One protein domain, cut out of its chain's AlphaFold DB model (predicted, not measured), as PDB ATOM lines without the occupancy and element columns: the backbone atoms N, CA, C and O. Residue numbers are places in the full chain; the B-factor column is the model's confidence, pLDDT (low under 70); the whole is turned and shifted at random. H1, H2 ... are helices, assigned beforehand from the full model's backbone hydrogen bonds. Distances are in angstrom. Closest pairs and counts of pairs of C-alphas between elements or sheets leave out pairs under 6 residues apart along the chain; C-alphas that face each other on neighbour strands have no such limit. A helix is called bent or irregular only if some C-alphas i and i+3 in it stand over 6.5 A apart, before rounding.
ATOM      1  N   ASP A 307     -54.238 -17.749 -37.611       92.12
ATOM      2  CA  ASP A 307     -54.513 -17.620 -39.030       92.12
ATOM      3  C   ASP A 307     -54.598 -16.122 -39.364       92.12
ATOM      4  O   ASP A 307     -54.619 -15.271 -38.472       92.12
ATOM      5  N   ALA A 308     -54.658 -15.772 -40.648       90.19
ATOM      6  CA  ALA A 308     -54.730 -14.371 -41.066       90.19
ATOM      7  C   ALA A 308     -55.941 -13.611 -40.478       90.19
ATOM      8  O   ALA A 308     -55.865 -12.398 -40.289       90.19
ATOM      9  N   SER A 309     -57.043 -14.303 -40.168       90.94
ATOM     10  CA  SER A 309     -58.288 -13.704 -39.669       90.94
ATOM     11  C   SER A 309     -58.297 -13.458 -38.157       90.94
ATOM     12  O   SER A 309     -58.985 -12.564 -37.672       90.94
ATOM     13  N   THR A 310     -57.509 -14.223 -37.404       92.44
ATOM     14  CA  THR A 310     -57.471 -14.182 -35.937       92.44
ATOM     15  C   THR A 310     -56.507 -13.129 -35.398       92.44
ATOM     16  O   THR A 310     -56.699 -12.674 -34.271       92.44
ATOM     17  N   ILE A 311     -55.523 -12.668 -36.186       93.00
ATOM     18  CA  ILE A 311     -54.474 -11.729 -35.731       93.00
ATOM     19  C   ILE A 311     -55.052 -10.473 -35.072       93.00
ATOM     20  O   ILE A 311     -54.584 -10.069 -34.010       93.00
ATOM     21  N   SER A 312     -56.092  -9.873 -35.657       90.56
ATOM     22  CA  SER A 312     -56.699  -8.644 -35.128       90.56
ATOM     23  C   SER A 312     -57.399  -8.825 -33.777       90.56
ATOM     24  O   SER A 312     -57.665  -7.835 -33.099       90.56
ATOM     25  N   SER A 313     -57.716 -10.064 -33.389       91.69
ATOM     26  CA  SER A 313     -58.371 -10.388 -32.114       91.69
ATOM     27  C   SER A 313     -57.390 -10.613 -30.959       91.69
ATOM     28  O   SER A 313     -57.794 -10.594 -29.796       91.69
ATOM     29  N   ILE A 322     -47.211 -15.235 -29.166       96.62
ATOM     30  CA  ILE A 322     -48.027 -16.198 -29.916       96.62
ATOM     31  C   ILE A 322     -47.516 -16.349 -31.353       96.62
ATOM     32  O   ILE A 322     -47.369 -17.473 -31.837       96.62
ATOM     33  N   ILE A 323     -47.184 -15.248 -32.037       97.19
ATOM     34  CA  ILE A 323     -46.642 -15.310 -33.399       97.19
ATOM     35  C   ILE A 323     -45.311 -16.053 -33.429       97.19
ATOM     36  O   ILE A 323     -45.088 -16.860 -34.324       97.19
ATOM     37  N   LEU A 324     -44.466 -15.866 -32.411       95.81
ATOM     38  CA  LEU A 324     -43.219 -16.605 -32.284       95.81
ATOM     39  C   LEU A 324     -43.460 -18.112 -32.121       95.81
ATOM     40  O   LEU A 324     -42.761 -18.893 -32.758       95.81
ATOM     41  N   THR A 325     -44.469 -18.532 -31.352       95.94
ATOM     42  CA  THR A 325     -44.863 -19.950 -31.237       95.94
ATOM     43  C   THR A 325     -45.334 -20.525 -32.579       95.94
ATOM     44  O   THR A 325     -44.919 -21.620 -32.960       95.94
ATOM     45  N   ASN A 326     -46.141 -19.778 -33.340       97.75
ATOM     46  CA  ASN A 326     -46.579 -20.187 -34.684       97.75
ATOM     47  C   ASN A 326     -45.397 -20.280 -35.650       97.75
ATOM     48  O   ASN A 326     -45.296 -21.205 -36.453       97.75
ATOM     49  N   PHE A 327     -44.467 -19.335 -35.560       97.31
ATOM     50  CA  PHE A 327     -43.306 -19.303 -36.435       97.31
ATOM     51  C   PHE A 327     -42.315 -20.397 -36.066       97.31
ATOM     52  O   PHE A 327     -41.741 -20.984 -36.969       97.31
ATOM     53  N   ALA A 328     -42.170 -20.756 -34.788       95.62
ATOM     54  CA  ALA A 328     -41.412 -21.937 -34.388       95.62
ATOM     55  C   ALA A 328     -41.966 -23.206 -35.058       95.62
ATOM     56  O   ALA A 328     -41.184 -24.022 -35.537       95.62
ATOM     57  N   TYR A 329     -43.290 -23.344 -35.175       97.94
ATOM     58  CA  TYR A 329     -43.924 -24.445 -35.906       97.94
ATOM     59  C   TYR A 329     -43.637 -24.405 -37.416       97.94
ATOM     60  O   TYR A 329     -43.022 -25.331 -37.950       97.94
ATOM     61  N   HIS A 330     -44.028 -23.331 -38.112       98.25
ATOM     62  CA  HIS A 330     -43.869 -23.259 -39.569       98.25
ATOM     63  C   HIS A 330     -42.400 -23.267 -40.001       98.25
ATOM     64  O   HIS A 330     -42.049 -23.953 -40.961       98.25
ATOM     65  N   GLN A 331     -41.532 -22.551 -39.285       96.75
ATOM     66  CA  GLN A 331     -40.111 -22.470 -39.610       96.75
ATOM     67  C   GLN A 331     -39.389 -23.797 -39.364       96.75
ATOM     68  O   GLN A 331     -38.492 -24.136 -40.132       96.75
ATOM     69  N   SER A 332     -39.789 -24.573 -38.348       96.56
ATOM     70  CA  SER A 332     -39.251 -25.924 -38.124       96.56
ATOM     71  C   SER A 332     -39.472 -26.821 -39.339       96.56
ATOM     72  O   SER A 332     -38.538 -27.467 -39.809       96.56
ATOM     73  N   LEU A 333     -40.688 -26.811 -39.889       97.81
ATOM     74  CA  LEU A 333     -41.038 -27.605 -41.067       97.81
ATOM     75  C   LEU A 333     -40.380 -27.048 -42.338       97.81
ATOM     76  O   LEU A 333     -39.838 -27.822 -43.126       97.81
ATOM     77  N   CYS A 334     -40.307 -25.720 -42.497       96.75
ATOM     78  CA  CYS A 334     -39.540 -25.108 -43.585       96.75
ATOM     79  C   CYS A 334     -38.080 -25.576 -43.569       96.75
ATOM     80  O   CYS A 334     -37.592 -26.073 -44.581       96.75
ATOM     81  N   ALA A 335     -37.385 -25.457 -42.434       94.88
ATOM     82  CA  ALA A 335     -35.970 -25.800 -42.319       94.88
ATOM     83  C   ALA A 335     -35.709 -27.305 -42.504       94.88
ATOM     84  O   ALA A 335     -34.795 -27.673 -43.241       94.88
ATOM     85  N   LEU A 336     -36.524 -28.180 -41.897       94.62
ATOM     86  CA  LEU A 336     -36.399 -29.634 -42.071       94.62
ATOM     87  C   LEU A 336     -36.483 -30.032 -43.543       94.62
ATOM     88  O   LEU A 336     -35.565 -30.662 -44.071       94.62
ATOM     89  N   HIS A 337     -37.567 -29.643 -44.209       95.38
ATOM     90  CA  HIS A 337     -37.853 -30.122 -45.553       95.38
ATOM     91  C   HIS A 337     -37.024 -29.410 -46.626       95.38
ATOM     92  O   HIS A 337     -36.590 -30.054 -47.579       95.38
ATOM     93  N   SER A 338     -36.712 -28.119 -46.461       95.06
ATOM     94  CA  SER A 338     -35.805 -27.420 -47.385       95.06
ATOM     95  C   SER A 338     -34.372 -27.959 -47.330       95.06
ATOM     96  O   SER A 338     -33.682 -27.902 -48.343       95.06
ATOM     97  N   SER A 339     -33.934 -28.561 -46.214       92.81
ATOM     98  CA  SER A 339     -32.565 -29.090 -46.049       92.81
ATOM     99  C   SER A 339     -32.174 -30.239 -46.988       92.81
ATOM    100  O   SER A 339     -31.004 -30.636 -47.025       92.81
ATOM    101  N   ILE A 340     -33.146 -30.793 -47.717       90.50
ATOM    102  CA  ILE A 340     -32.948 -31.824 -48.741       90.50
ATOM    103  C   ILE A 340     -33.429 -31.373 -50.127       90.50
ATOM    104  O   ILE A 340     -33.521 -32.192 -51.039       90.50
ATOM    105  N   VAL A 341     -33.755 -30.093 -50.307       92.50
ATOM    106  CA  VAL A 341     -34.204 -29.533 -51.587       92.50
ATOM    107  C   VAL A 341     -33.127 -28.570 -52.092       92.50
ATOM    108  O   VAL A 341     -33.031 -27.456 -51.571       92.50
ATOM    109  N   PRO A 342     -32.307 -28.975 -53.078       90.25
ATOM    110  CA  PRO A 342     -31.190 -28.184 -53.608       90.25
ATOM    111  C   PRO A 342     -31.558 -26.753 -53.963       90.25
ATOM    112  O   PRO A 342     -30.889 -25.825 -53.522       90.25
ATOM    113  N   LEU A 343     -32.683 -26.571 -54.657       92.25
ATOM    114  CA  LEU A 343     -33.177 -25.249 -55.029       92.25
ATOM    115  C   LEU A 343     -33.407 -24.321 -53.820       92.25
ATOM    116  O   LEU A 343     -33.235 -23.113 -53.940       92.25
ATOM    117  N   PHE A 344     -33.789 -24.866 -52.660       93.44
ATOM    118  CA  PHE A 344     -34.148 -24.075 -51.475       93.44
ATOM    119  C   PHE A 344     -32.993 -23.872 -50.501       93.44
ATOM    120  O   PHE A 344     -32.968 -22.867 -49.800       93.44
ATOM    121  N   CYS A 345     -32.057 -24.818 -50.425       85.19
ATOM    122  CA  CYS A 345     -30.944 -24.757 -49.477       85.19
ATOM    123  C   CYS A 345     -29.566 -24.608 -50.123       85.19
ATOM    124  O   CYS A 345     -28.580 -24.578 -49.392       85.19
ATOM    125  N   TRP A 346     -29.503 -24.521 -51.453       84.81
ATOM    126  CA  TRP A 346     -28.288 -24.278 -52.234       84.81
ATOM    127  C   TRP A 346     -27.201 -25.313 -51.928       84.81
ATOM    128  O   TRP A 346     -26.101 -24.994 -51.477       84.81
ATOM    129  N   SER A 347     -27.570 -26.585 -52.096       77.56
ATOM    130  CA  SER A 347     -26.683 -27.728 -51.886       77.56
ATOM    131  C   SER A 347     -26.668 -28.640 -53.102       77.56
ATOM    132  O   SER A 347     -27.690 -28.787 -53.771       77.56
ATOM    133  N   ARG A 348     -25.535 -29.308 -53.351       70.38
ATOM    134  CA  ARG A 348     -25.440 -30.329 -54.402       70.38
ATOM    135  C   ARG A 348     -26.346 -31.521 -54.114       70.38
ATOM    136  O   ARG A 348     -26.577 -31.904 -52.965       70.38
ATOM    137  N   SER A 349     -26.820 -32.151 -55.181       69.88
ATOM    138  CA  SER A 349     -27.656 -33.341 -55.095       69.88
ATOM    139  C   SER A 349     -27.426 -34.287 -56.252       69.88
ATOM    140  O   SER A 349     -27.088 -33.882 -57.358       69.88
ATOM    141  N   ASP A 350     -27.687 -35.560 -55.989       66.75
ATOM    142  CA  ASP A 350     -27.968 -36.560 -57.004       66.75
ATOM    143  C   ASP A 350     -29.486 -36.642 -57.268       66.75
ATOM    144  O   ASP A 350     -30.303 -36.028 -56.573       66.75
ATOM    145  N   LYS A 351     -29.892 -37.412 -58.282       70.62
ATOM    146  CA  LYS A 351     -31.316 -37.633 -58.606       70.62
ATOM    147  C   LYS A 351     -31.970 -38.702 -57.714       70.62
ATOM    148  O   LYS A 351     -33.122 -39.088 -57.944       70.62
ATOM    149  N   ILE A 352     -31.259 -39.199 -56.698       74.62
ATOM    150  CA  ILE A 352     -31.743 -40.250 -55.802       74.62
ATOM    151  C   ILE A 352     -32.783 -39.633 -54.847       74.62
ATOM    152  O   ILE A 352     -32.669 -38.487 -54.407       74.62
ATOM    153  N   TYR A 353     -33.853 -40.386 -54.562       81.56
ATOM    154  CA  TYR A 353     -34.995 -39.950 -53.737       81.56
ATOM    155  C   TYR A 353     -35.785 -38.748 -54.286       81.56
ATOM    156  O   TYR A 353     -36.422 -38.023 -53.523       81.56
ATOM    157  N   SER A 354     -35.810 -38.571 -55.610       84.00
ATOM    158  CA  SER A 354     -36.552 -37.503 -56.302       84.00
ATOM    159  C   SER A 354     -37.983 -37.289 -55.766       84.00
ATOM    160  O   SER A 354     -38.346 -36.170 -55.412       84.00
ATOM    161  N   SER A 355     -38.774 -38.354 -55.590       83.94
ATOM    162  CA  SER A 355     -40.145 -38.242 -55.059       83.94
ATOM    163  C   SER A 355     -40.207 -37.700 -53.623       83.94
ATOM    164  O   SER A 355     -41.090 -36.908 -53.302       83.94
ATOM    165  N   ALA A 356     -39.264 -38.083 -52.754       86.06
ATOM    166  CA  ALA A 356     -39.215 -37.590 -51.376       86.06
ATOM    167  C   ALA A 356     -38.788 -36.114 -51.313       86.06
ATOM    168  O   ALA A 356     -39.315 -35.350 -50.500       86.06
ATOM    169  N   ARG A 357     -37.874 -35.700 -52.201       90.06
ATOM    170  CA  ARG A 357     -37.462 -34.295 -52.350       90.06
ATOM    171  C   ARG A 357     -38.602 -33.434 -52.878       90.06
ATOM    172  O   ARG A 357     -38.806 -32.345 -52.361       90.06
ATOM    173  N   GLN A 358     -39.381 -33.934 -53.834       91.88
ATOM    174  CA  GLN A 358     -40.556 -33.228 -54.342       91.88
ATOM    175  C   GLN A 358     -41.632 -33.043 -53.262       91.88
ATOM    176  O   GLN A 358     -42.145 -31.939 -53.092       91.88
ATOM    177  N   LEU A 359     -41.933 -34.094 -52.488       90.62
ATOM    178  CA  LEU A 359     -42.867 -33.996 -51.363       90.62
ATOM    179  C   LEU A 359     -42.372 -32.990 -50.315       90.62
ATOM    180  O   LEU A 359     -43.125 -32.116 -49.895       90.62
ATOM    181  N   SER A 360     -41.093 -33.067 -49.946       94.38
ATOM    182  CA  SER A 360     -40.490 -32.123 -48.998       94.38
ATOM    183  C   SER A 360     -40.496 -30.692 -49.532       94.38
ATOM    184  O   SER A 360     -40.795 -29.760 -48.791       94.38
ATOM    185  N   ALA A 361     -40.251 -30.496 -50.827       95.81
ATOM    186  CA  ALA A 361     -40.347 -29.181 -51.443       95.81
ATOM    187  C   ALA A 361     -41.762 -28.603 -51.322       95.81
ATOM    188  O   ALA A 361     -41.904 -27.424 -51.003       95.81
ATOM    189  N   GLN A 362     -42.803 -29.423 -51.500       97.00
ATOM    190  CA  GLN A 362     -44.180 -28.973 -51.302       97.00
ATOM    191  C   GLN A 362     -44.445 -28.575 -49.846       97.00
ATOM    192  O   GLN A 362     -44.976 -27.492 -49.611       97.00
ATOM    193  N   VAL A 363     -44.030 -29.396 -48.875       97.06
ATOM    194  CA  VAL A 363     -44.204 -29.079 -47.447       97.06
ATOM    195  C   VAL A 363     -43.498 -27.764 -47.098       97.06
ATOM    196  O   VAL A 363     -44.105 -26.864 -46.518       97.06
ATOM    197  N   ALA A 364     -42.236 -27.599 -47.503       98.00
ATOM    198  CA  ALA A 364     -41.492 -26.365 -47.262       98.00
ATOM    199  C   ALA A 364     -42.181 -25.141 -47.899       98.00
ATOM    200  O   ALA A 364     -42.292 -24.095 -47.259       98.00
ATOM    201  N   PHE A 365     -42.682 -25.279 -49.129       98.12
ATOM    202  CA  PHE A 365     -43.399 -24.218 -49.833       98.12
ATOM    203  C   PHE A 365     -44.701 -23.820 -49.121       98.12
ATOM    204  O   PHE A 365     -44.925 -22.632 -48.886       98.12
ATOM    205  N   ASP A 366     -45.517 -24.787 -48.698       98.12
ATOM    206  CA  ASP A 366     -46.787 -24.524 -48.008       98.12
ATOM    207  C   ASP A 366     -46.567 -23.791 -46.674       98.12
ATOM    208  O   ASP A 366     -47.250 -22.807 -46.368       98.12
ATOM    209  N   HIS A 367     -45.563 -24.205 -45.894       98.50
ATOM    210  CA  HIS A 367     -45.224 -23.527 -44.641       98.50
ATOM    211  C   HIS A 367     -44.601 -22.135 -44.871       98.50
ATOM    212  O   HIS A 367     -44.881 -21.220 -44.091       98.50
ATOM    213  N   ALA A 368     -43.844 -21.922 -45.955       98.62
ATOM    214  CA  ALA A 368     -43.328 -20.602 -46.332       98.62
ATOM    215  C   ALA A 368     -44.456 -19.627 -46.725       98.62
ATOM    216  O   ALA A 368     -44.440 -18.456 -46.318       98.62
ATOM    217  N   VAL A 369     -45.465 -20.112 -47.457       98.25
ATOM    218  CA  VAL A 369     -46.682 -19.353 -47.785       98.25
ATOM    219  C   VAL A 369     -47.462 -19.012 -46.514       98.25
ATOM    220  O   VAL A 369     -47.886 -17.868 -46.355       98.25
ATOM    221  N   ALA A 370     -47.602 -19.952 -45.575       98.25
ATOM    222  CA  ALA A 370     -48.278 -19.702 -44.301       98.25
ATOM    223  C   ALA A 370     -47.581 -18.606 -43.470       98.25
ATOM    224  O   ALA A 370     -48.254 -17.695 -42.986       98.25
ATOM    225  N   ILE A 371     -46.243 -18.629 -43.381       98.62
ATOM    226  CA  ILE A 371     -45.451 -17.552 -42.755       98.62
ATOM    227  C   ILE A 371     -45.767 -16.203 -43.411       98.62
ATOM    228  O   ILE A 371     -46.074 -15.234 -42.719       98.62
ATOM    229  N   SER A 372     -45.747 -16.149 -44.744       98.56
ATOM    230  CA  SER A 372     -45.968 -14.907 -45.502       98.56
ATOM    231  C   SER A 372     -47.390 -14.367 -45.332       98.56
ATOM    232  O   SER A 372     -47.593 -13.161 -45.207       98.56
ATOM    233  N   SER A 373     -48.379 -15.263 -45.263       98.00
ATOM    234  CA  SER A 373     -49.780 -14.922 -45.012       98.00
ATOM    235  C   SER A 373     -49.972 -14.308 -43.622       98.00
ATOM    236  O   SER A 373     -50.583 -13.245 -43.490       98.00
ATOM    237  N   LEU A 374     -49.367 -14.909 -42.588       98.38
ATOM    238  CA  LEU A 374     -49.374 -14.348 -41.235       98.38
ATOM    239  C   LEU A 374     -48.664 -12.988 -41.186       98.38
ATOM    240  O   LEU A 374     -49.189 -12.051 -40.588       98.38
ATOM    241  N   ILE A 375     -47.515 -12.844 -41.854       98.44
ATOM    242  CA  ILE A 375     -46.796 -11.563 -41.956       98.44
ATOM    243  C   ILE A 375     -47.671 -10.490 -42.608       98.44
ATOM    244  O   ILE A 375     -47.809  -9.397 -42.058       98.44
ATOM    245  N   SER A 376     -48.283 -10.798 -43.750       98.06
ATOM    246  CA  SER A 376     -49.177  -9.879 -44.461       98.06
ATOM    247  C   SER A 376     -50.336  -9.422 -43.571       98.06
ATOM    248  O   SER A 376     -50.640  -8.229 -43.491       98.06
ATOM    249  N   ALA A 377     -50.938 -10.352 -42.827       97.12
ATOM    250  CA  ALA A 377     -52.010 -10.042 -41.894       97.12
ATOM    251  C   ALA A 377     -51.532  -9.132 -40.745       97.12
ATOM    252  O   ALA A 377     -52.183  -8.123 -40.474       97.12
ATOM    253  N   VAL A 378     -50.361  -9.384 -40.139       97.25
ATOM    254  CA  VAL A 378     -49.774  -8.474 -39.132       97.25
ATOM    255  C   VAL A 378     -49.568  -7.074 -39.704       97.25
ATOM    256  O   VAL A 378     -49.994  -6.097 -39.086       97.25
ATOM    257  N   LEU A 379     -48.963  -6.963 -40.889       96.75
ATOM    258  CA  LEU A 379     -48.715  -5.675 -41.541       96.75
ATOM    259  C   LEU A 379     -50.020  -4.916 -41.818       96.75
ATOM    260  O   LEU A 379     -50.078  -3.705 -41.618       96.75
ATOM    261  N   THR A 380     -51.081  -5.630 -42.196       95.50
ATOM    262  CA  THR A 380     -52.408  -5.052 -42.456       95.50
ATOM    263  C   THR A 380     -53.051  -4.478 -41.192       95.50
ATOM    264  O   THR A 380     -53.740  -3.463 -41.261       95.50
ATOM    265  N   THR A 381     -52.800  -5.069 -40.017       93.38
ATOM    266  CA  THR A 381     -53.313  -4.521 -38.745       93.38
ATOM    267  C   THR A 381     -52.623  -3.227 -38.298       93.38
ATOM    268  O   THR A 381     -53.111  -2.570 -37.377       93.38
ATOM    269  N   GLY A 382     -51.483  -2.861 -38.899       89.50
ATOM    270  CA  GLY A 382     -50.668  -1.727 -38.451       89.50
ATOM    271  C   GLY A 382     -50.017  -1.945 -37.081       89.50
ATOM    272  O   GLY A 382     -49.723  -0.980 -36.373       89.50
ATOM    273  N   TYR A 383     -49.828  -3.203 -36.671       92.25
ATOM    274  CA  TYR A 383     -49.213  -3.532 -35.388       92.25
ATOM    275  C   TYR A 383     -47.769  -2.986 -35.298       92.25
ATOM    276  O   TYR A 383     -47.007  -3.137 -36.258       92.25
ATOM    277  N   PRO A 384     -47.346  -2.395 -34.160       90.69
ATOM    278  CA  PRO A 384     -45.979  -1.904 -33.986       90.69
ATOM    279  C   PRO A 384     -44.934  -3.016 -34.125       90.69
ATOM    280  O   PRO A 384     -44.874  -3.951 -33.332       90.69
ATOM    281  N   LEU A 385     -44.051  -2.897 -35.114       94.06
ATOM    282  CA  LEU A 385     -43.035  -3.919 -35.387       94.06
ATOM    283  C   LEU A 385     -41.841  -3.873 -34.414       94.06
ATOM    284  O   LEU A 385     -40.968  -4.736 -34.477       94.06
ATOM    285  N   SER A 386     -41.815  -2.906 -33.492       91.06
ATOM    286  CA  SER A 386     -40.808  -2.782 -32.431       91.06
ATOM    287  C   SER A 386     -40.799  -3.975 -31.478       91.06
ATOM    288  O   SER A 386     -39.726  -4.408 -31.062       91.06
ATOM    289  N   SER A 387     -41.971  -4.544 -31.182       91.75
ATOM    290  CA  SER A 387     -42.108  -5.667 -30.247       91.75
ATOM    291  C   SER A 387     -41.878  -7.039 -30.890       91.75
ATOM    292  O   SER A 387     -41.916  -8.056 -30.196       91.75
ATOM    293  N   MET A 388     -41.677  -7.104 -32.212       94.56
ATOM    294  CA  MET A 388     -41.553  -8.376 -32.924       94.56
ATOM    295  C   MET A 388     -40.217  -9.065 -32.598       94.56
ATOM    296  O   MET A 388     -39.161  -8.435 -32.721       94.56
ATOM    297  N   PRO A 389     -40.220 -10.355 -32.208       92.19
ATOM    298  CA  PRO A 389     -38.992 -11.095 -31.940       92.19
ATOM    299  C   PRO A 389     -38.157 -11.265 -33.205       92.19
ATOM    300  O   PRO A 389     -38.694 -11.556 -34.269       92.19
ATOM    301  N   ILE A 390     -36.832 -11.186 -33.094       89.69
ATOM    302  CA  ILE A 390     -35.932 -11.288 -34.251       89.69
ATOM    303  C   ILE A 390     -36.075 -12.592 -35.061       89.69
ATOM    304  O   ILE A 390     -35.859 -12.601 -36.271       89.69
ATOM    305  N   PHE A 391     -36.515 -13.684 -34.431       91.38
ATOM    306  CA  PHE A 391     -36.801 -14.943 -35.122       91.38
ATOM    307  C   PHE A 391     -37.919 -14.809 -36.179       91.38
ATOM    308  O   PHE A 391     -37.930 -15.554 -37.154       91.38
ATOM    309  N   VAL A 392     -38.816 -13.822 -36.043       95.38
ATOM    310  CA  VAL A 392     -39.828 -13.484 -37.062       95.38
ATOM    311  C   VAL A 392     -39.163 -13.020 -38.357       95.38
ATOM    312  O   VAL A 392     -39.535 -13.487 -39.431       95.38
ATOM    313  N   ALA A 393     -38.141 -12.163 -38.265       94.25
ATOM    314  CA  ALA A 393     -37.383 -11.722 -39.435       94.25
ATOM    315  C   ALA A 393     -36.626 -12.890 -40.086       94.25
ATOM    316  O   ALA A 393     -36.575 -12.978 -41.308       94.25
ATOM    317  N   TYR A 394     -36.080 -13.809 -39.285       94.19
ATOM    318  CA  TYR A 394     -35.430 -15.014 -39.803       94.19
ATOM    319  C   TYR A 394     -36.400 -15.917 -40.572       94.19
ATOM    320  O   TYR A 394     -36.102 -16.312 -41.693       94.19
ATOM    321  N   ALA A 395     -37.581 -16.193 -40.017       96.81
ATOM    322  CA  ALA A 395     -38.598 -16.972 -40.718       96.81
ATOM    323  C   ALA A 395     -39.061 -16.277 -42.013       96.81
ATOM    324  O   ALA A 395     -39.257 -16.935 -43.032       96.81
ATOM    325  N   ALA A 396     -39.175 -14.941 -42.002       98.00
ATOM    326  CA  ALA A 396     -39.459 -14.148 -43.201       98.00
ATOM    327  C   ALA A 396     -38.360 -14.318 -44.269       98.00
ATOM    328  O   ALA A 396     -38.667 -14.531 -45.441       98.00
ATOM    329  N   TYR A 397     -37.087 -14.287 -43.863       96.44
ATOM    330  CA  TYR A 397     -35.939 -14.530 -44.736       96.44
ATOM    331  C   TYR A 397     -35.931 -15.946 -45.328       96.44
ATOM    332  O   TYR A 397     -35.856 -16.086 -46.548       96.44
ATOM    333  N   SER A 398     -36.062 -16.996 -44.512       95.56
ATOM    334  CA  SER A 398     -36.109 -18.377 -45.016       95.56
ATOM    335  C   SER A 398     -37.315 -18.604 -45.931       95.56
ATOM    336  O   SER A 398     -37.211 -19.300 -46.938       95.56
ATOM    337  N   SER A 399     -38.452 -17.968 -45.630       97.94
ATOM    338  CA  SER A 399     -39.627 -17.974 -46.501       97.94
ATOM    339  C   SER A 399     -39.350 -17.296 -47.852       97.94
ATOM    340  O   SER A 399     -39.759 -17.816 -48.891       97.94
ATOM    341  N   CYS A 400     -38.598 -16.186 -47.875       97.88
ATOM    342  CA  CYS A 400     -38.098 -15.599 -49.120       97.88
ATOM    343  C   CYS A 400     -37.175 -16.564 -49.873       97.88
ATOM    344  O   CYS A 400     -37.345 -16.715 -51.077       97.88
ATOM    345  N   ALA A 401     -36.247 -17.246 -49.199       95.62
ATOM    346  CA  ALA A 401     -35.332 -18.186 -49.851       95.62
ATOM    347  C   ALA A 401     -36.066 -19.306 -50.610       95.62
ATOM    348  O   ALA A 401     -35.700 -19.632 -51.734       95.62
ATOM    349  N   ILE A 402     -37.152 -19.828 -50.033       97.56
ATOM    350  CA  ILE A 402     -38.002 -20.844 -50.672       97.56
ATOM    351  C   ILE A 402     -38.800 -20.257 -51.847       97.56
ATOM    352  O   ILE A 402     -38.993 -20.931 -52.854       97.56
ATOM    353  N   GLN A 403     -39.275 -19.011 -51.741       98.06
ATOM    354  CA  GLN A 403     -40.223 -18.436 -52.704       98.06
ATOM    355  C   GLN A 403     -39.585 -17.627 -53.843       98.06
ATOM    356  O   GLN A 403     -40.186 -17.529 -54.910       98.06
ATOM    357  N   ILE A 404     -38.374 -17.083 -53.675       97.12
ATOM    358  CA  ILE A 404     -37.650 -16.329 -54.717       97.12
ATOM    359  C   ILE A 404     -37.520 -17.102 -56.040       97.12
ATOM    360  O   ILE A 404     -37.778 -16.493 -57.080       97.12
ATOM    361  N   PRO A 405     -37.183 -18.409 -56.060       96.06
ATOM    362  CA  PRO A 405     -37.143 -19.181 -57.303       96.06
ATOM    363  C   PRO A 405     -38.434 -19.072 -58.132       96.06
ATOM    364  O   PRO A 405     -38.391 -19.017 -59.360       96.06
ATOM    365  N   PHE A 406     -39.590 -18.970 -57.470       97.31
ATOM    366  CA  PHE A 406     -40.906 -18.941 -58.109       97.31
ATOM    367  C   PHE A 406     -41.234 -17.609 -58.797       97.31
ATOM    368  O   PHE A 406     -42.240 -17.524 -59.498       97.31
ATOM    369  N   LEU A 407     -40.368 -16.593 -58.703       96.88
ATOM    370  CA  LEU A 407     -40.459 -15.390 -59.542       96.88
ATOM    371  C   LEU A 407     -40.254 -15.694 -61.039       96.88
ATOM    372  O   LEU A 407     -40.713 -14.932 -61.896       96.88
ATOM    373  N   TRP A 408     -39.614 -16.826 -61.354       95.50
ATOM    374  CA  TRP A 408     -39.438 -17.353 -62.712       95.50
ATOM    375  C   TRP A 408     -40.442 -18.456 -63.074       95.50
ATOM    376  O   TRP A 408     -40.301 -19.093 -64.114       95.50
ATOM    377  N   CYS A 409     -41.473 -18.674 -62.249       96.12
ATOM    378  CA  CYS A 409     -42.519 -19.646 -62.547       96.12
ATOM    379  C   CYS A 409     -43.318 -19.244 -63.798       96.12
ATOM    380  O   CYS A 409     -43.699 -18.078 -63.949       96.12
ATOM    381  N   SER A 410     -43.593 -20.207 -64.682       95.62
ATOM    382  CA  SER A 410     -44.435 -19.990 -65.863       95.62
ATOM    383  C   SER A 410     -45.928 -19.904 -65.535       95.62
ATOM    384  O   SER A 410     -46.677 -19.320 -66.318       95.62
ATOM    385  N   GLU A 411     -46.368 -20.432 -64.388       96.88
ATOM    386  CA  GLU A 411     -47.744 -20.299 -63.901       96.88
ATOM    387  C   GLU A 411     -47.949 -18.918 -63.235       96.88
ATOM    388  O   GLU A 411     -47.365 -18.656 -62.174       96.88
ATOM    389  N   PRO A 412     -48.788 -18.023 -63.802       95.56
ATOM    390  CA  PRO A 412     -48.898 -16.640 -63.324       95.56
ATOM    391  C   PRO A 412     -49.387 -16.519 -61.877       95.56
ATOM    392  O   PRO A 412     -48.841 -15.732 -61.109       95.56
ATOM    393  N   SER A 413     -50.357 -17.346 -61.477       96.69
ATOM    394  CA  SER A 413     -50.928 -17.363 -60.121       96.69
ATOM    395  C   SER A 413     -49.868 -17.649 -59.046       96.69
ATOM    396  O   SER A 413     -49.845 -17.020 -57.985       96.69
ATOM    397  N   VAL A 414     -48.959 -18.591 -59.320       96.62
ATOM    398  CA  VAL A 414     -47.867 -18.980 -58.420       96.62
ATOM    399  C   VAL A 414     -46.838 -17.860 -58.340       96.62
ATOM    400  O   VAL A 414     -46.435 -17.492 -57.237       96.62
ATOM    401  N   LYS A 415     -46.467 -17.281 -59.486       97.06
ATOM    402  CA  LYS A 415     -45.523 -16.163 -59.568       97.06
ATOM    403  C   LYS A 415     -46.021 -14.918 -58.828       97.06
ATOM    404  O   LYS A 415     -45.278 -14.340 -58.039       97.06
ATOM    405  N   GLU A 416     -47.270 -14.516 -59.047       97.38
ATOM    406  CA  GLU A 416     -47.880 -13.346 -58.400       97.38
ATOM    407  C   GLU A 416     -47.978 -13.521 -56.882       97.38
ATOM    408  O   GLU A 416     -47.632 -12.617 -56.119       97.38
ATOM    409  N   ARG A 417     -48.380 -14.714 -56.424       97.75
ATOM    410  CA  ARG A 417     -48.402 -15.047 -54.996       97.75
ATOM    411  C   ARG A 417     -47.002 -15.020 -54.387       97.75
ATOM    412  O   ARG A 417     -46.837 -14.445 -53.316       97.75
ATOM    413  N   ALA A 418     -46.003 -15.597 -55.060       97.56
ATOM    414  CA  ALA A 418     -44.616 -15.557 -54.601       97.56
ATOM    415  C   ALA A 418     -44.118 -14.109 -54.475       97.56
ATOM    416  O   ALA A 418     -43.557 -13.751 -53.442       97.56
ATOM    417  N   GLN A 419     -44.401 -13.257 -55.465       97.88
ATOM    418  CA  GLN A 419     -44.069 -11.832 -55.413       97.88
ATOM    419  C   GLN A 419     -44.730 -11.137 -54.214       97.88
ATOM    420  O   GLN A 419     -44.039 -10.519 -53.409       97.88
ATOM    421  N   SER A 420     -46.047 -11.295 -54.041       98.19
ATOM    422  CA  SER A 420     -46.781 -10.697 -52.917       98.19
ATOM    423  C   SER A 420     -46.241 -11.155 -51.559       98.19
ATOM    424  O   SER A 420     -46.143 -10.362 -50.620       98.19
ATOM    425  N   ASN A 421     -45.891 -12.434 -51.441       98.50
ATOM    426  CA  ASN A 421     -45.339 -13.010 -50.222       98.50
ATOM    427  C   ASN A 421     -43.936 -12.468 -49.920       98.50
ATOM    428  O   ASN A 421     -43.661 -12.073 -48.786       98.50
ATOM    429  N   ILE A 422     -43.066 -12.391 -50.931       98.31
ATOM    430  CA  ILE A 422     -41.727 -11.807 -50.801       98.31
ATOM    431  C   ILE A 422     -41.832 -10.335 -50.391       98.31
ATOM    432  O   ILE A 422     -41.135  -9.916 -49.467       98.31
ATOM    433  N   ASP A 423     -42.741  -9.570 -50.995       97.62
ATOM    434  CA  ASP A 423     -42.953  -8.163 -50.653       97.62
ATOM    435  C   ASP A 423     -43.406  -7.992 -49.198       97.62
ATOM    436  O   ASP A 423     -42.912  -7.107 -48.493       97.62
ATOM    437  N   ALA A 424     -44.322  -8.838 -48.716       98.31
ATOM    438  CA  ALA A 424     -44.762  -8.827 -47.322       98.31
ATOM    439  C   ALA A 424     -43.601  -9.147 -46.362       98.31
ATOM    440  O   ALA A 424     -43.370  -8.420 -45.393       98.31
ATOM    441  N   ASN A 425     -42.819 -10.183 -46.664       98.50
ATOM    442  CA  ASN A 425     -41.669 -10.595 -45.859       98.50
ATOM    443  C   ASN A 425     -40.589  -9.503 -45.801       98.50
ATOM    444  O   ASN A 425     -40.091  -9.179 -44.719       98.50
ATOM    445  N   VAL A 426     -40.262  -8.882 -46.939       97.50
ATOM    446  CA  VAL A 426     -39.308  -7.765 -47.017       97.50
ATOM    447  C   VAL A 426     -39.811  -6.561 -46.220       97.50
ATOM    448  O   VAL A 426     -39.038  -5.998 -45.448       97.50
ATOM    449  N   LYS A 427     -41.099  -6.205 -46.320       97.25
ATOM    450  CA  LYS A 427     -41.698  -5.111 -45.531       97.25
ATOM    451  C   LYS A 427     -41.624  -5.366 -44.025       97.25
ATOM    452  O   LYS A 427     -41.316  -4.443 -43.272       97.25
ATOM    453  N   MET A 428     -41.859  -6.602 -43.581       97.31
ATOM    454  CA  MET A 428     -41.696  -6.991 -42.174       97.31
ATOM    455  C   MET A 428     -40.256  -6.772 -41.704       97.31
ATOM    456  O   MET A 428     -40.028  -6.072 -40.716       97.31
ATOM    457  N   MET A 429     -39.274  -7.299 -42.442       95.75
ATOM    458  CA  MET A 429     -37.858  -7.121 -42.101       95.75
ATOM    459  C   MET A 429     -37.442  -5.645 -42.125       95.75
ATOM    460  O   MET A 429     -36.738  -5.198 -41.219       95.75
ATOM    461  N   GLN A 430     -37.915  -4.873 -43.106       94.06
ATOM    462  CA  GLN A 430     -37.669  -3.437 -43.208       94.06
ATOM    463  C   GLN A 430     -38.225  -2.687 -41.996       94.06
ATOM    464  O   GLN A 430     -37.513  -1.890 -41.389       94.06
ATOM    465  N   GLY A 431     -39.458  -2.970 -41.580       92.94
ATOM    466  CA  GLY A 431     -40.040  -2.344 -40.396       92.94
ATOM    467  C   GLY A 431     -39.297  -2.698 -39.103       92.94
ATOM    468  O   GLY A 431     -39.041  -1.824 -38.272       92.94
ATOM    469  N   MET A 432     -38.871  -3.956 -38.964       93.44
ATOM    470  CA  MET A 432     -38.075  -4.420 -37.823       93.44
ATOM    471  C   MET A 432     -36.646  -3.860 -37.812       93.44
ATOM    472  O   MET A 432     -36.058  -3.730 -36.740       93.44
ATOM    473  N   SER A 433     -36.082  -3.509 -38.973       89.06
ATOM    474  CA  SER A 433     -34.683  -3.076 -39.131       89.06
ATOM    475  C   SER A 433     -34.307  -1.838 -38.317       89.06
ATOM    476  O   SER A 433     -33.166  -1.715 -37.875       89.06
ATOM    477  N   THR A 434     -35.294  -0.989 -38.027       85.44
ATOM    478  CA  THR A 434     -35.176   0.173 -37.137       85.44
ATOM    479  C   THR A 434     -34.736  -0.214 -35.721       85.44
ATOM    480  O   THR A 434     -34.028   0.537 -35.056       85.44
ATOM    481  N   TYR A 435     -35.167  -1.383 -35.248       86.44
ATOM    482  CA  TYR A 435     -34.964  -1.845 -33.872       86.44
ATOM    483  C   TYR A 435     -33.995  -3.022 -33.795       86.44
ATOM    484  O   TYR A 435     -33.407  -3.266 -32.745       86.44
ATOM    485  N   TRP A 436     -33.827  -3.745 -34.904       85.44
ATOM    486  CA  TRP A 436     -33.037  -4.958 -34.993       85.44
ATOM    487  C   TRP A 436     -32.033  -4.882 -36.139       85.44
ATOM    488  O   TRP A 436     -32.378  -5.046 -37.312       85.44
ATOM    489  N   LYS A 437     -30.748  -4.757 -35.802       79.56
ATOM    490  CA  LYS A 437     -29.667  -4.750 -36.799       79.56
ATOM    491  C   LYS A 437     -29.642  -6.026 -37.651       79.56
ATOM    492  O   LYS A 437     -29.456  -5.947 -38.862       79.56
ATOM    493  N   LEU A 438     -29.917  -7.186 -37.048       78.88
ATOM    494  CA  LEU A 438     -29.988  -8.465 -37.767       78.88
ATOM    495  C   LEU A 438     -31.110  -8.487 -38.826       78.88
ATOM    496  O   LEU A 438     -30.930  -9.083 -39.882       78.88
ATOM    497  N   ALA A 439     -32.222  -7.769 -38.627       87.31
ATOM    498  CA  ALA A 439     -33.265  -7.654 -39.653       87.31
ATOM    499  C   ALA A 439     -32.816  -6.803 -40.860       87.31
ATOM    500  O   ALA A 439     -33.263  -7.037 -41.982       87.31
ATOM    501  N   SER A 440     -31.899  -5.845 -40.663       83.69
ATOM    502  CA  SER A 440     -31.253  -5.119 -41.773       83.69
ATOM    503  C   SER A 440     -30.371  -6.046 -42.608       83.69
ATOM    504  O   SER A 440     -30.386  -5.995 -43.834       83.69
ATOM    505  N   LEU A 441     -29.615  -6.918 -41.939       81.62
ATOM    506  CA  LEU A 441     -28.734  -7.877 -42.598       81.62
ATOM    507  C   LEU A 441     -29.513  -8.922 -43.398       81.62
ATOM    508  O   LEU A 441     -29.157  -9.231 -44.528       81.62
ATOM    509  N   LEU A 442     -30.622  -9.414 -42.853       86.38
ATOM    510  CA  LEU A 442     -31.476 -10.371 -43.549       86.38
ATOM    511  C   LEU A 442     -32.039  -9.824 -44.867       86.38
ATOM    512  O   LEU A 442     -32.128 -10.558 -45.848       86.38
ATOM    513  N   GLN A 443     -32.341  -8.525 -44.936       86.81
ATOM    514  CA  GLN A 443     -32.738  -7.878 -46.193       86.81
ATOM    515  C   GLN A 443     -31.617  -7.892 -47.236       86.81
ATOM    516  O   GLN A 443     -31.884  -8.046 -48.430       86.81
ATOM    517  N   LEU A 444     -30.364  -7.739 -46.797       82.50
ATOM    518  CA  LEU A 444     -29.205  -7.851 -47.676       82.50
ATOM    519  C   LEU A 444     -29.121  -9.265 -48.255       82.50
ATOM    520  O   LEU A 444     -29.013  -9.401 -49.472       82.50
ATOM    521  N   TYR A 445     -29.282 -10.297 -47.423       85.31
ATOM    522  CA  TYR A 445     -29.289 -11.679 -47.900       85.31
ATOM    523  C   TYR A 445     -30.435 -11.958 -48.868       85.31
ATOM    524  O   TYR A 445     -30.182 -12.541 -49.916       85.31
ATOM    525  N   VAL A 446     -31.659 -11.471 -48.621       89.81
ATOM    526  CA  VAL A 446     -32.761 -11.591 -49.602       89.81
ATOM    527  C   VAL A 446     -32.355 -11.035 -50.968       89.81
ATOM    528  O   VAL A 446     -32.605 -11.665 -51.998       89.81
ATOM    529  N   ARG A 447     -31.696  -9.870 -50.996       86.25
ATOM    530  CA  ARG A 447     -31.208  -9.269 -52.243       86.25
ATOM    531  C   ARG A 447     -30.151 -10.145 -52.917       86.25
ATOM    532  O   ARG A 447     -30.177 -10.276 -54.141       86.25
ATOM    533  N   CYS A 448     -29.248 -10.744 -52.147       85.00
ATOM    534  CA  CYS A 448     -28.240 -11.661 -52.669       85.00
ATOM    535  C   CYS A 448     -28.878 -12.920 -53.274       85.00
ATOM    536  O   CYS A 448     -28.596 -13.230 -54.431       85.00
ATOM    537  N   LEU A 449     -29.819 -13.557 -52.563       87.44
ATOM    538  CA  LEU A 449     -30.586 -14.706 -53.061       87.44
ATOM    539  C   LEU A 449     -31.273 -14.384 -54.396       87.44
ATOM    540  O   LEU A 449     -31.126 -15.109 -55.380       87.44
ATOM    541  N   HIS A 450     -31.965 -13.244 -54.459       89.81
ATOM    542  CA  HIS A 450     -32.628 -12.784 -55.675       89.81
ATOM    543  C   HIS A 450     -31.645 -12.564 -56.835       89.81
ATOM    544  O   HIS A 450     -31.912 -12.974 -57.965       89.81
ATOM    545  N   ASN A 451     -30.496 -11.936 -56.580       85.50
ATOM    546  CA  ASN A 451     -29.500 -11.669 -57.617       85.50
ATOM    547  C   ASN A 451     -28.873 -12.950 -58.182       85.50
ATOM    548  O   ASN A 451     -28.605 -13.004 -59.382       85.50
ATOM    549  N   VAL A 452     -28.661 -13.974 -57.351       84.81
ATOM    550  CA  VAL A 452     -28.153 -15.278 -57.801       84.81
ATOM    551  C   VAL A 452     -29.175 -15.974 -58.697       84.81
ATOM    552  O   VAL A 452     -28.831 -16.343 -59.820       84.81
ATOM    553  N   HIS A 453     -30.442 -16.063 -58.281       88.44
ATOM    554  CA  HIS A 453     -31.489 -16.642 -59.132       88.44
ATOM    555  C   HIS A 453     -31.739 -15.823 -60.404       88.44
ATOM    556  O   HIS A 453     -32.032 -16.385 -61.451       88.44
ATOM    557  N   LYS A 454     -31.536 -14.502 -60.374       88.56
ATOM    558  CA  LYS A 454     -31.604 -13.674 -61.586       88.56
ATOM    559  C   LYS A 454     -30.504 -14.001 -62.595       88.56
ATOM    560  O   LYS A 454     -30.749 -13.901 -63.794       88.56
ATOM    561  N   ARG A 455     -29.304 -14.361 -62.131       86.25
ATOM    562  CA  ARG A 455     -28.196 -14.799 -62.997       86.25
ATOM    563  C   ARG A 455     -28.404 -16.226 -63.506       86.25
ATOM    564  O   ARG A 455     -28.043 -16.505 -64.640       86.25
ATOM    565  N   ASN A 456     -29.024 -17.078 -62.688       83.31
ATOM    566  CA  ASN A 456     -29.298 -18.487 -62.975       83.31
ATOM    567  C   ASN A 456     -30.803 -18.790 -62.811       83.31
ATOM    568  O   ASN A 456     -31.199 -19.383 -61.800       83.31
ATOM    569  N   PRO A 457     -31.660 -18.340 -63.748       87.44
ATOM    570  CA  PRO A 457     -33.107 -18.462 -63.605       87.44
ATOM    571  C   PRO A 457     -33.548 -19.934 -63.662       87.44
ATOM    572  O   PRO A 457     -33.251 -20.616 -64.646       87.44
ATOM    573  N   PRO A 458     -34.265 -20.441 -62.642       88.00
ATOM    574  CA  PRO A 458     -34.741 -21.818 -62.631       88.00
ATOM    575  C   PRO A 458     -35.937 -21.997 -63.578       88.00
ATOM    576  O   PRO A 458     -36.750 -21.090 -63.761       88.00
ATOM    577  N   VAL A 459     -36.078 -23.194 -64.152       89.69
ATOM    578  CA  VAL A 459     -37.219 -23.546 -65.011       89.69
ATOM    579  C   VAL A 459     -38.341 -24.118 -64.145       89.69
ATOM    580  O   VAL A 459     -38.373 -25.313 -63.882       89.69
ATOM    581  N   ILE A 460     -39.258 -23.270 -63.674       93.12
ATOM    582  CA  ILE A 460     -40.344 -23.666 -62.760       93.12
ATOM    583  C   ILE A 460     -41.693 -23.568 -63.473       93.12
ATOM    584  O   ILE A 460     -42.000 -22.543 -64.076       93.12
ATOM    585  N   SER A 461     -42.512 -24.623 -63.399       92.12
ATOM    586  CA  SER A 461     -43.793 -24.700 -64.119       92.12
ATOM    587  C   SER A 461     -45.048 -24.568 -63.253       92.12
ATOM    588  O   SER A 461     -46.144 -24.532 -63.801       92.12
ATOM    589  N   GLY A 462     -44.909 -24.535 -61.925       93.62
ATOM    590  CA  GLY A 462     -46.026 -24.474 -60.980       93.62
ATOM    591  C   GLY A 462     -45.563 -24.704 -59.540       93.62
ATOM    592  O   GLY A 462     -44.382 -24.540 -59.234       93.62
ATOM    593  N   GLU A 463     -46.479 -25.098 -58.651       94.50
ATOM    594  CA  GLU A 463     -46.122 -25.540 -57.290       94.50
ATOM    595  C   GLU A 463     -45.246 -26.816 -57.310       94.50
ATOM    596  O   GLU A 463     -45.375 -27.628 -58.235       94.50
ATOM    597  N   PRO A 464     -44.405 -27.056 -56.280       94.88
ATOM    598  CA  PRO A 464     -43.497 -28.207 -56.223       94.88
ATOM    599  C   PRO A 464     -44.120 -29.568 -56.560       94.88
ATOM    600  O   PRO A 464     -43.511 -30.368 -57.269       94.88
ATOM    601  N   LYS A 465     -45.344 -29.838 -56.098       92.06
ATOM    602  CA  LYS A 465     -46.060 -31.100 -56.363       92.06
ATOM    603  C   LYS A 465     -46.489 -31.299 -57.825       92.06
ATOM    604  O   LYS A 465     -46.839 -32.418 -58.187       92.06
ATOM    605  N   TYR A 466     -46.514 -30.241 -58.638       90.19
ATOM    606  CA  TYR A 466     -46.975 -30.278 -60.034       90.19
ATOM    607  C   TYR A 466     -45.844 -30.108 -61.057       90.19
ATOM    608  O   TYR A 466     -46.058 -30.369 -62.240       90.19
ATOM    609  N   MET A 467     -44.660 -29.660 -60.632       89.81
ATOM    610  CA  MET A 467     -43.507 -29.445 -61.515       89.81
ATOM    611  C   MET A 467     -42.640 -30.697 -61.683       89.81
ATOM    612  O   MET A 467     -42.688 -31.619 -60.869       89.81
ATOM    613  N   ASP A 468     -41.819 -30.725 -62.736       88.06
ATOM    614  CA  ASP A 468     -40.807 -31.771 -62.895       88.06
ATOM    615  C   ASP A 468     -39.742 -31.659 -61.794       88.06
ATOM    616  O   ASP A 468     -39.271 -30.567 -61.466       88.06
ATOM    617  N   VAL A 469     -39.352 -32.796 -61.217       88.38
ATOM    618  CA  VAL A 469     -38.423 -32.826 -60.081       88.38
ATOM    619  C   VAL A 469     -37.038 -32.284 -60.429       88.38
ATOM    620  O   VAL A 469     -36.372 -31.754 -59.540       88.38
ATOM    621  N   SER A 470     -36.613 -32.352 -61.700       87.19
ATOM    622  CA  SER A 470     -35.331 -31.792 -62.159       87.19
ATOM    623  C   SER A 470     -35.191 -30.320 -61.789       87.19
ATOM    624  O   SER A 470     -34.140 -29.905 -61.318       87.19
ATOM    625  N   ALA A 471     -36.275 -29.549 -61.861       88.56
ATOM    626  CA  ALA A 471     -36.266 -28.137 -61.513       88.56
ATOM    627  C   ALA A 471     -36.024 -27.863 -60.014       88.56
ATOM    628  O   ALA A 471     -35.669 -26.743 -59.651       88.56
ATOM    629  N   LEU A 472     -36.172 -28.871 -59.147       88.56
ATOM    630  CA  LEU A 472     -35.864 -28.793 -57.714       88.56
ATOM    631  C   LEU A 472     -34.458 -29.311 -57.370       88.56
ATOM    632  O   LEU A 472     -33.911 -28.908 -56.340       88.56
ATOM    633  N   VAL A 473     -33.904 -30.223 -58.179       86.38
ATOM    634  CA  VAL A 473     -32.661 -30.956 -57.863       86.38
ATOM    635  C   VAL A 473     -31.463 -30.582 -58.732       86.38
ATOM    636  O   VAL A 473     -30.343 -30.670 -58.243       86.38
ATOM    637  N   ASP A 474     -31.676 -30.118 -59.965       84.06
ATOM    638  CA  ASP A 474     -30.616 -29.770 -60.924       84.06
ATOM    639  C   ASP A 474     -30.103 -28.319 -60.721       84.06
ATOM    640  O   ASP A 474     -29.485 -27.731 -61.609       84.06
ATOM    641  N   PHE A 475     -30.358 -27.711 -59.552       82.19
ATOM    642  CA  PHE A 475     -29.841 -26.386 -59.191       82.19
ATOM    643  C   PHE A 475     -28.368 -26.484 -58.763       82.19
ATOM    644  O   PHE A 475     -28.062 -26.816 -57.618       82.19
ATOM    645  N   ASP A 476     -27.464 -26.202 -59.699       69.75
ATOM    646  CA  ASP A 476     -26.012 -26.394 -59.570       69.75
ATOM    647  C   ASP A 476     -25.296 -25.195 -58.916       69.75
ATOM    648  O   ASP A 476     -24.367 -24.606 -59.467       69.75
ATOM    649  N   VAL A 477     -25.777 -24.773 -57.744       75.94
ATOM    650  CA  VAL A 477     -25.105 -23.774 -56.896       75.94
ATOM    651  C   VAL A 477     -24.876 -24.395 -55.522       75.94
ATOM    652  O   VAL A 477     -25.836 -24.748 -54.836       75.94
ATOM    653  N   ASP A 478     -23.607 -24.512 -55.122       74.31
ATOM    654  CA  ASP A 478     -23.208 -24.981 -53.792       74.31
ATOM    655  C   ASP A 478     -22.624 -23.828 -52.982       74.31
ATOM    656  O   ASP A 478     -21.626 -23.210 -53.349       74.31
ATOM    657  N   ALA A 479     -23.295 -23.510 -51.886       76.94
ATOM    658  CA  ALA A 479     -23.015 -22.331 -51.093       76.94
ATOM    659  C   ALA A 479     -23.249 -22.656 -49.620       76.94
ATOM    660  O   ALA A 479     -24.331 -22.427 -49.068       76.94
ATOM    661  N   SER A 480     -22.227 -23.206 -48.958       73.44
ATOM    662  CA  SER A 480     -22.346 -23.703 -47.578       73.44
ATOM    663  C   SER A 480     -22.827 -22.632 -46.599       73.44
ATOM    664  O   SER A 480     -23.565 -22.924 -45.651       73.44
ATOM    665  N   LEU A 481     -22.465 -21.375 -46.852       74.12
ATOM    666  CA  LEU A 481     -22.854 -20.254 -46.017       74.12
ATOM    667  C   LEU A 481     -24.307 -19.832 -46.260       74.12
ATOM    668  O   LEU A 481     -25.047 -19.663 -45.291       74.12
ATOM    669  N   ALA A 482     -24.766 -19.769 -47.516       78.56
ATOM    670  CA  ALA A 482     -26.189 -19.590 -47.823       78.56
ATOM    671  C   ALA A 482     -27.023 -20.710 -47.190       78.56
ATOM    672  O   ALA A 482     -27.972 -20.441 -46.457       78.56
ATOM    673  N   LYS A 483     -26.595 -21.965 -47.361       84.38
ATOM    674  CA  LYS A 483     -27.212 -23.135 -46.731       84.38
ATOM    675  C   LYS A 483     -27.327 -22.971 -45.215       84.38
ATOM    676  O   LYS A 483     -28.397 -23.175 -44.646       84.38
ATOM    677  N   SER A 484     -26.239 -22.579 -44.552       81.25
ATOM    678  CA  SER A 484     -26.217 -22.344 -43.104       81.25
ATOM    679  C   SER A 484     -27.169 -21.216 -42.694       81.25
ATOM    680  O   SER A 484     -27.948 -21.397 -41.763       81.25
ATOM    681  N   THR A 485     -27.159 -20.078 -43.395       82.56
ATOM    682  CA  THR A 485     -28.013 -18.928 -43.054       82.56
ATOM    683  C   THR A 485     -29.496 -19.178 -43.316       82.56
ATOM    684  O   THR A 485     -30.317 -18.696 -42.545       82.56
ATOM    685  N   ILE A 486     -29.859 -19.927 -44.361       87.19
ATOM    686  CA  ILE A 486     -31.255 -20.260 -44.694       87.19
ATOM    687  C   ILE A 486     -31.840 -21.236 -43.672       87.19
ATOM    688  O   ILE A 486     -33.006 -21.109 -43.290       87.19
ATOM    689  N   LEU A 487     -31.035 -22.215 -43.250       87.06
ATOM    690  CA  LEU A 487     -31.494 -23.358 -42.469       87.06
ATOM    691  C   LEU A 487     -31.286 -23.215 -40.957       87.06
ATOM    692  O   LEU A 487     -31.966 -23.887 -40.179       87.06
ATOM    693  N   GLN A 488     -30.344 -22.377 -40.520       80.69
ATOM    694  CA  GLN A 488     -29.978 -22.235 -39.112       80.69
ATOM    695  C   GLN A 488     -30.015 -20.766 -38.680       80.69
ATOM    696  O   GLN A 488     -29.242 -19.943 -39.164       80.69
ATOM    697  N   PHE A 489     -30.827 -20.461 -37.663       75.50
ATOM    698  CA  PHE A 489     -30.946 -19.110 -37.106       75.50
ATOM    699  C   PHE A 489     -29.588 -18.551 -36.639       75.50
ATOM    700  O   PHE A 489     -29.175 -17.467 -37.044       75.50
ATOM    701  N   ALA A 490     -28.835 -19.324 -35.854       65.81
ATOM    702  CA  ALA A 490     -27.483 -18.943 -35.444       65.81
ATOM    703  C   ALA A 490     -26.425 -19.093 -36.553       65.81
ATOM    704  O   ALA A 490     -25.325 -18.564 -36.419       65.81
ATOM    705  N   GLY A 491     -26.752 -19.753 -37.670       61.47
ATOM    706  CA  GLY A 491     -25.881 -19.831 -38.845       61.47
ATOM    707  C   GLY A 491     -25.604 -18.464 -39.478       61.47
ATOM    708  O   GLY A 491     -24.556 -18.287 -40.087       61.47
ATOM    709  N   MET A 492     -26.498 -17.489 -39.268       65.12
ATOM    710  CA  MET A 492     -26.351 -16.090 -39.701       65.12
ATOM    711  C   MET A 492     -25.357 -15.277 -38.863       65.12
ATOM    712  O   MET A 492     -24.923 -14.207 -39.280       65.12
ATOM    713  N   LEU A 493     -25.031 -15.758 -37.661       57.34
ATOM    714  CA  LEU A 493     -24.248 -15.036 -36.655       57.34
ATOM    715  C   LEU A 493     -22.768 -15.451 -36.655       57.34
ATOM    716  O   LEU A 493     -22.023 -15.138 -35.728       57.34
TER     717      LEU A 493
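This is residues 307 to 313 and 322 to 493 of the 793 residues of an uncharacterized protein of Gibberella fujikuroi (UniProt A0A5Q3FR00). A kinked helix, H4, forms the core; H5 and H6 pack beside it in an up-and-down bundle, each running against the one before, while H1 and the longest helix, H3, form an antiparallel pair packed on H4. Short H7, H2 and H8 make a row along one side of this body, H2 touching both H7 and H8, and H9 follows H8. The printed part has 179 residues with nine named helices, H1 to H9 in chain order, and no named strand: all helix. It is compact, with a radius of gyration of the C-alphas of 15.3 A and spans of 45 by 33 by 27 A.

After residues 307 to 313 and a cut, H1 is residues 322 to 338, 24.1 A long, from C-alpha 322 at (-48.027, -16.198, -29.916). H2 is 342 to 345; H3, 354 to 381, is 41.0 A; H4, 390 to 408, 29.3 A; H5, 412 to 433, 31.2 A; H6, 437 to 455, 28.1 A. H7 is 470 to 473, H8 480 to 487, and H9 489 to 493, ending at (-24.248, -15.036, -36.655).

H4, the hub, touches six helices; it has a kink of 34 degrees near residue 402 and is only just irregular, C-alphas 402 and 405 being 6.9 A apart. H4 and H5 form a hairpin at a shallow tilt of 28 degrees, closest at the C-alphas of Ala 396 and Asn 425, 5.0 A. H1 and H3 touch at a shallow tilt of 25 degrees, opposite ways, closest at C-alphas 334 and 364, 4.3 A. Every O i to N i+4 pair is within hydrogen-bond range in H1, H3, H5, H6 and H8, against 11 of 15 in H4 and 0 of 1 in H9, which has 2 of 2 O i to N i+3 pairs; H2 and H7 are too short for an i+4 pair.

C-alphas 313 and 350, the farthest apart, are 47.2 A apart. Residues 314 to 321 are not printed, a gap of 12.1 A between C-alphas 313 and 322. The link H6 to H7 is long. Residues 349 to 350, 476 and 490 to 493 have pLDDT under 70.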